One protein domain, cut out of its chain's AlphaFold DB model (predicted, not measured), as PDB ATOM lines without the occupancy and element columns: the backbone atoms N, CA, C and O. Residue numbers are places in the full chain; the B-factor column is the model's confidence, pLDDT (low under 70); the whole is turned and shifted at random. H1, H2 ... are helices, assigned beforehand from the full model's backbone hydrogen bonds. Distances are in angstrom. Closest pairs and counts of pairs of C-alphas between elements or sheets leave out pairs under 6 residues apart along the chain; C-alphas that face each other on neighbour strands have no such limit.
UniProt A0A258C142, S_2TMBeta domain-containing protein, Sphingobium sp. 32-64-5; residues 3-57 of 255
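What this domain is: This is residues 3 to 57 of the 255 residues of the protein "S_2TMBeta domain-containing protein" of Sphingobium sp. 32-64-5 (UniProt A0A258C142). A long helix, H1, and a shorter one, H3, cross at a steep 58 degrees and run opposite ways, with the short helix H2 in the turn that joins them at one end. H1 and H3 touch over only a part of each, and away from the turn residues 6 to 12 and residues 52 to 57 stick out free. The printed part has 55 residues with three named helices, H1, H2 and H3 in that order, and no named strand; the class is all helix. It is loose, with a radius of gyration of the C-alphas of 12.8 A, and elongated, spanning 37 by 23 by 16 A.

Where its parts are: The printed part begins at Leu 3, with its C-alpha at (78.990, 112.454, 132.391). H1 is residues 7 to 29, from C-alpha 7 at (86.802, 116.604, 134.225) to C-alpha 29 at (101.258, 95.903, 155.529), a length of 33.0 A. H2 is residues 34 to 39, with 8.7 A from first to last C-alpha. H3 is residues 41 to 55, 20.9 A long, and ends with C-alpha 55 at (79.604, 100.959, 140.690).

How they stand to each other: H1 touches H3 with residues 17 to 22 alone, and H3 touches H1 with residues 44 to 48 alone. Their closest C-alphas are those of Ile 21 and Ile 44, 7.0 A apart. The two run opposite ways at a steep tilt of 58 degrees, and their centres are 11.5 A apart. H1 and H2 are close but not clearly touching, with the C-alphas of Ile 22 and Ile 37 closest at 7.2 A. Their lines are about perpendicular, at 89 degrees. H2 and H3 meet only through their link. In H1, H2 and H3 every pair of O of residue i and N of residue i+4 is within hydrogen-bond range.

The domain as a whole: The two C-alphas farthest apart are those of Ala 4 and Gly 30, at 37.8 A, while the first and last printed C-alphas, of Leu 3 and Ile 57, are 16.6 A apart. Without the stretches that stand free, the body has 42 residues and spans 37 by 16 by 15 A. The printed part has no cut. The link from H1 to H2, with 4 residues between them, and the link from H2 to H3, with 1 residue, are both tight. The mean pLDDT of the printed part is 87.5, and one printed residue, Ala 31 in the link from H1 to H2, is under 70.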
ATOM      1  N   LEU A   3      79.129 111.429 133.434       76.06
ATOM      2  CA  LEU A   3      78.990 112.454 132.391       76.06
ATOM      3  C   LEU A   3      78.466 113.812 132.896       76.06
ATOM      4  O   LEU A   3      78.626 114.806 132.196       76.06
ATOM      5  N   ALA A   4      77.862 113.861 134.088       76.69
ATOM      6  CA  ALA A   4      77.456 115.115 134.723       76.69
ATOM      7  C   ALA A   4      78.602 115.793 135.484       76.69
ATOM      8  O   ALA A   4      78.476 116.950 135.877       76.69
ATOM      9  N   LEU A   5      79.693 115.073 135.757       79.00
ATOM     10  CA  LEU A   5      80.836 115.610 136.481       79.00
ATOM     11  C   LEU A   5      81.789 116.301 135.507       79.00
ATOM     12  O   LEU A   5      82.119 115.790 134.440       79.00
ATOM     13  N   THR A   6      82.294 117.460 135.919       82.00
ATOM     14  CA  THR A   6      83.416 118.120 135.247       82.00
ATOM     15  C   THR A   6      84.657 117.228 135.285       82.00
ATOM     16  O   THR A   6      84.876 116.541 136.288       82.00
ATOM     17  N   TRP A   7      85.524 117.326 134.274       81.75
ATOM     18  CA  TRP A   7      86.802 116.604 134.225       81.75
ATOM     19  C   TRP A   7      87.621 116.738 135.517       81.75
ATOM     20  O   TRP A   7      88.095 115.739 136.047       81.75
ATOM     21  N   GLN A   8      87.699 117.945 136.089       85.38
ATOM     22  CA  GLN A   8      88.387 118.187 137.360       85.38
ATOM     23  C   GLN A   8      87.836 117.309 138.492       85.38
ATOM     24  O   GLN A   8      88.596 116.583 139.123       85.38
ATOM     25  N   LYS A   9      86.513 117.305 138.707       83.75
ATOM     26  CA  LYS A   9      85.860 116.450 139.715       83.75
ATOM     27  C   LYS A   9      86.108 114.959 139.471       83.75
ATOM     28  O   LYS A   9      86.275 114.219 140.436       83.75
ATOM     29  N   LEU A  10      86.149 114.519 138.211       84.19
ATOM     30  CA  LEU A  10      86.456 113.127 137.867       84.19
ATOM     31  C   LEU A  10      87.892 112.753 138.223       84.19
ATOM     32  O   LEU A  10      88.106 111.737 138.878       84.19
ATOM     33  N   VAL A  11      88.860 113.589 137.843       85.56
ATOM     34  CA  VAL A  11      90.272 113.384 138.183       85.56
ATOM     35  C   VAL A  11      90.459 113.398 139.697       85.56
ATOM     36  O   VAL A  11      91.084 112.489 140.232       85.56
ATOM     37  N   THR A  12      89.866 114.362 140.407       87.88
ATOM     38  CA  THR A  12      89.928 114.421 141.872       87.88
ATOM     39  C   THR A  12      89.337 113.165 142.511       87.88
ATOM     40  O   THR A  12      89.971 112.585 143.385       87.88
ATOM     41  N   ALA A  13      88.164 112.700 142.069       86.12
ATOM     42  CA  ALA A  13      87.558 111.480 142.599       86.12
ATOM     43  C   ALA A  13      88.437 110.245 142.344       86.12
ATOM     44  O   ALA A  13      88.659 109.451 143.257       86.12
ATOM     45  N   LEU A  14      88.978 110.107 141.131       88.50
ATOM     46  CA  LEU A  14      89.858 109.000 140.761       88.50
ATOM     47  C   LEU A  14      91.146 108.991 141.594       88.50
ATOM     48  O   LEU A  14      91.504 107.959 142.159       88.50
ATOM     49  N   VAL A  15      91.817 110.140 141.704       91.00
ATOM     50  CA  VAL A  15      93.039 110.292 142.504       91.00
ATOM     51  C   VAL A  15      92.759 109.969 143.970       91.00
ATOM     52  O   VAL A  15      93.503 109.197 144.566       91.00
ATOM     53  N   SER A  16      91.660 110.473 144.538       90.56
ATOM     54  CA  SER A  16      91.271 110.169 145.919       90.56
ATOM     55  C   SER A  16      91.049 108.674 146.150       90.56
ATOM     56  O   SER A  16      91.522 108.142 147.150       90.56
ATOM     57  N   VAL A  17      90.390 107.965 145.225       90.12
ATOM     58  CA  VAL A  17      90.206 106.505 145.329       90.12
ATOM     59  C   VAL A  17      91.551 105.776 145.294       90.12
ATOM     60  O   VAL A  17      91.786 104.897 146.120       90.12
ATOM     61  N   ILE A  18      92.457 106.157 144.389       90.50
ATOM     62  CA  ILE A  18      93.798 105.558 144.306       90.50
ATOM     63  C   ILE A  18      94.581 105.801 145.604       90.50
ATOM     64  O   ILE A  18      95.160 104.863 146.153       90.50
ATOM     65  N   LEU A  19      94.564 107.031 146.127       91.69
ATOM     66  CA  LEU A  19      95.235 107.379 147.381       91.69
ATOM     67  C   LEU A  19      94.662 106.609 148.574       91.69
ATOM     68  O   LEU A  19      95.431 106.152 149.414       91.69
ATOM     69  N   LEU A  20      93.343 106.405 148.633       91.69
ATOM     70  CA  LEU A  20      92.705 105.595 149.676       91.69
ATOM     71  C   LEU A  20      93.133 104.125 149.609       91.69
ATOM     72  O   LEU A  20      93.394 103.523 150.648       91.69
ATOM     73  N   ILE A  21      93.253 103.553 148.407       89.69
ATOM     74  CA  ILE A  21      93.750 102.179 148.227       89.69
ATOM     75  C   ILE A  21      95.205 102.074 148.707       89.69
ATOM     76  O   ILE A  21      95.544 101.152 149.449       89.69
ATOM     77  N   ILE A  22      96.062 103.029 148.326       88.62
ATOM     78  CA  ILE A  22      97.469 103.069 148.754       88.62
ATOM     79  C   ILE A  22      97.571 103.225 150.276       88.62
ATOM     80  O   ILE A  22      98.315 102.484 150.913       88.62
ATOM     81  N   ALA A  23      96.801 104.141 150.868       90.06
ATOM     82  CA  ALA A  23      96.760 104.340 152.314       90.06
ATOM     83  C   ALA A  23      96.302 103.070 153.047       90.06
ATOM     84  O   ALA A  23      96.901 102.698 154.051       90.06
ATOM     85  N   GLY A  24      95.302 102.360 152.514       88.94
ATOM     86  CA  GLY A  24      94.861 101.070 153.049       88.94
ATOM     87  C   GLY A  24      95.985 100.031 153.087       88.94
ATOM     88  O   GLY A  24      96.168  99.365 154.104       88.94
ATOM     89  N   PHE A  25      96.794  99.939 152.028       86.75
ATOM     90  CA  PHE A  25      97.970  99.065 152.014       86.75
ATOM     91  C   PHE A  25      99.063  99.507 152.989       86.75
ATOM     92  O   PHE A  25      99.660  98.656 153.645       86.75
ATOM     93  N   ALA A  26      99.314 100.812 153.102       86.31
ATOM     94  CA  ALA A  26     100.291 101.342 154.047       86.31
ATOM     95  C   ALA A  26      99.907 101.014 155.500       86.31
ATOM     96  O   ALA A  26     100.775 100.662 156.293       86.31
ATOM     97  N   VAL A  27      98.614 101.075 155.830       88.38
ATOM     98  CA  VAL A  27      98.095 100.714 157.159       88.38
ATOM     99  C   VAL A  27      98.148  99.204 157.400       88.38
ATOM    100  O   VAL A  27      98.511  98.787 158.495       88.38
ATOM    101  N   TYR A  28      97.791  98.384 156.407       86.56
ATOM    102  CA  TYR A  28      97.698  96.929 156.579       86.56
ATOM    103  C   TYR A  28      99.066  96.233 156.612       86.56
ATOM    104  O   TYR A  28      99.305  95.399 157.478       86.56
ATOM    105  N   ASP A  29      99.971  96.593 155.699       81.06
ATOM    106  CA  ASP A  29     101.258  95.903 155.529       81.06
ATOM    107  C   ASP A  29     102.466  96.714 156.022       81.06
ATOM    108  O   ASP A  29     103.602  96.254 155.912       81.06
ATOM    109  N   GLY A  30     102.267  97.950 156.496       78.44
ATOM    110  CA  GLY A  30     103.364  98.851 156.886       78.44
ATOM    111  C   GLY A  30     104.259  99.296 155.720       78.44
ATOM    112  O   GLY A  30     105.288  99.942 155.922       78.44
ATOM    113  N   ALA A  31     103.892  98.952 154.482       65.06
ATOM    114  CA  ALA A  31     104.682  99.202 153.288       65.06
ATOM    115  C   ALA A  31     104.575 100.674 152.853       65.06
ATOM    116  O   ALA A  31     103.678 101.050 152.101       65.06
ATOM    117  N   LEU A  32     105.509 101.507 153.320       71.81
ATOM    118  CA  LEU A  32     105.603 102.929 152.952       71.81
ATOM    119  C   LEU A  32     106.582 103.207 151.799       71.81
ATOM    120  O   LEU A  32     106.609 104.316 151.270       71.81
ATOM    121  N   SER A  33     107.398 102.228 151.390       85.62
ATOM    122  CA  SER A  33     108.368 102.439 150.310       85.62
ATOM    123  C   SER A  33     107.680 102.507 148.943       85.62
ATOM    124  O   SER A  33     106.814 101.679 148.638       85.62
ATOM    125  N   ALA A  34     108.127 103.427 148.088       84.88
ATOM    126  CA  ALA A  34     107.633 103.566 146.719       84.88
ATOM    127  C   ALA A  34     107.760 102.262 145.904       84.88
ATOM    128  O   ALA A  34     106.864 101.929 145.130       84.88
ATOM    129  N   GLU A  35     108.828 101.488 146.122       87.81
ATOM    130  CA  GLU A  35     109.062 100.205 145.448       87.81
ATOM    131  C   GLU A  35     107.978  99.170 145.771       87.81
ATOM    132  O   GLU A  35     107.436  98.533 144.866       87.81
ATOM    133  N   ALA A  36     107.594  99.052 147.046       86.38
ATOM    134  CA  ALA A  36     106.536  98.139 147.474       86.38
ATOM    135  C   ALA A  36     105.163  98.514 146.886       86.38
ATOM    136  O   ALA A  36     104.402  97.634 146.477       86.38
ATOM    137  N   ILE A  37     104.857  99.812 146.785       85.44
ATOM    138  CA  ILE A  37     103.631 100.296 146.129       85.44
ATOM    139  C   ILE A  37     103.673  99.959 144.633       85.44
ATOM    140  O   ILE A  37     102.707  99.426 144.081       85.44
ATOM    141  N   TRP A  38     104.808 100.205 143.973       87.88
ATOM    142  CA  TRP A  38     104.983  99.937 142.546       87.88
ATOM    143  C   TRP A  38     104.889  98.446 142.194       87.88
ATOM    144  O   TRP A  38     104.328  98.075 141.154       87.88
ATOM    145  N   ALA A  39     105.376  97.575 143.080       89.81
ATOM    146  CA  ALA A  39     105.235  96.127 142.956       89.81
ATOM    147  C   ALA A  39     103.759  95.682 142.943       89.81
ATOM    148  O   ALA A  39     103.417  94.685 142.308       89.81
ATOM    149  N   ARG A  40     102.861  96.453 143.571       88.25
ATOM    150  CA  ARG A  40     101.423  96.155 143.695       88.25
ATOM    151  C   ARG A  40     100.541  96.868 142.676       88.25
ATOM    152  O   ARG A  40      99.320  96.729 142.737       88.25
ATOM    153  N   ARG A  41     101.116  97.587 141.707       91.31
ATOM    154  CA  ARG A  41     100.360  98.362 140.702       91.31
ATOM    155  C   ARG A  41      99.249  97.564 140.008       91.31
ATOM    156  O   ARG A  41      98.161  98.090 139.809       91.31
ATOM    157  N   ASN A  42      99.491  96.285 139.703       93.38
ATOM    158  CA  ASN A  42      98.496  95.423 139.060       93.38
ATOM    159  C   ASN A  42      97.320  95.131 139.999       93.38
ATOM    160  O   ASN A  42      96.176  95.182 139.568       93.38
ATOM    161  N   LEU A  43      97.582  94.883 141.286       91.12
ATOM    162  CA  LEU A  43      96.537  94.672 142.286       91.12
ATOM    163  C   LEU A  43      95.715  95.947 142.504       91.12
ATOM    164  O   LEU A  43      94.491  95.879 142.516       91.12
ATOM    165  N   ILE A  44      96.371  97.109 142.606       90.25
ATOM    166  CA  ILE A  44      95.698  98.417 142.694       90.25
ATOM    167  C   ILE A  44      94.808  98.636 141.464       90.25
ATOM    168  O   ILE A  44      93.638  98.992 141.605       90.25
ATOM    169  N   GLY A  45      95.333  98.368 140.263       92.25
ATOM    170  CA  GLY A  45      94.579  98.439 139.013       92.25
ATOM    171  C   GLY A  45      93.364  97.510 139.007       92.25
ATOM    172  O   GLY A  45      92.267  97.939 138.656       92.25
ATOM    173  N   THR A  46      93.521  96.268 139.468       95.25
ATOM    174  CA  THR A  46      92.417  95.305 139.594       95.25
ATOM    175  C   THR A  46      91.363  95.780 140.586       95.25
ATOM    176  O   THR A  46      90.180  95.755 140.257       95.25
ATOM    177  N   ILE A  47      91.756  96.262 141.770       93.56
ATOM    178  CA  ILE A  47      90.821  96.806 142.767       93.56
ATOM    179  C   ILE A  47      90.039  97.977 142.170       93.56
ATOM    180  O   ILE A  47      88.819  98.037 142.321       93.56
ATOM    181  N   LEU A  48      90.710  98.878 141.449       92.69
ATOM    182  CA  LEU A  48      90.061 100.010 140.796       92.69
ATOM    183  C   LEU A  48      89.051  99.549 139.734       92.69
ATOM    184  O   LEU A  48      87.913 100.017 139.735       92.69
ATOM    185  N   LEU A  49      89.425  98.608 138.865       93.31
ATOM    186  CA  LEU A  49      88.536  98.070 137.831       93.31
ATOM    187  C   LEU A  49      87.330  97.339 138.428       93.31
ATOM    188  O   LEU A  49      86.203  97.578 137.997       93.31
ATOM    189  N   VAL A  50      87.544  96.499 139.444       95.00
ATOM    190  CA  VAL A  50      86.463  95.824 140.176       95.00
ATOM    191  C   VAL A  50      85.544  96.856 140.827       95.00
ATOM    192  O   VAL A  50      84.329  96.759 140.686       95.00
ATOM    193  N   THR A  51      86.099  97.887 141.469       91.44
ATOM    194  CA  THR A  51      85.314  98.980 142.065       91.44
ATOM    195  C   THR A  51      84.455  99.689 141.015       91.44
ATOM    196  O   THR A  51      83.255  99.860 141.219       91.44
ATOM    197  N   LEU A  52      85.030 100.053 139.865       92.00
ATOM    198  CA  LEU A  52      84.292 100.683 138.764       92.00
ATOM    199  C   LEU A  52      83.203  99.761 138.194       92.00
ATOM    200  O   LEU A  52      82.101 100.226 137.903       92.00
ATOM    201  N   GLY A  53      83.484  98.460 138.078       92.06
ATOM    202  CA  GLY A  53      82.512  97.447 137.668       92.06
ATOM    203  C   GLY A  53      81.346  97.323 138.651       92.06
ATOM    204  O   GLY A  53      80.188  97.344 138.240       92.06
ATOM    205  N   LEU A  54      81.636  97.285 139.955       93.25
ATOM    206  CA  LEU A  54      80.628  97.252 141.017       93.25
ATOM    207  C   LEU A  54      79.764  98.518 141.024       93.25
ATOM    208  O   LEU A  54      78.548  98.421 141.156       93.25
ATOM    209  N   LEU A  55      80.350  99.699 140.809       91.44
ATOM    210  CA  LEU A  55      79.604 100.959 140.690       91.44
ATOM    211  C   LEU A  55      78.725 101.037 139.431       91.44
ATOM    212  O   LEU A  55      77.864 101.913 139.332       91.44
ATOM    213  N   ASN A  56      78.897 100.128 138.468       91.88
ATOM    214  CA  ASN A  56      77.968 100.001 137.352       91.88
ATOM    215  C   ASN A  56      76.698  99.207 137.723       91.88
ATOM    216  O   ASN A  56      75.713  99.256 136.988       91.88
ATOM    217  N   ILE A  57      76.682  98.518 138.871       91.38
ATOM    218  CA  ILE A  57      75.494  97.842 139.405       91.38
ATOM    219  C   ILE A  57      74.597  98.890 140.093       91.38
ATOM    220  O   ILE A  57      75.037  99.503 141.070       91.38
TER     221      ILE A  57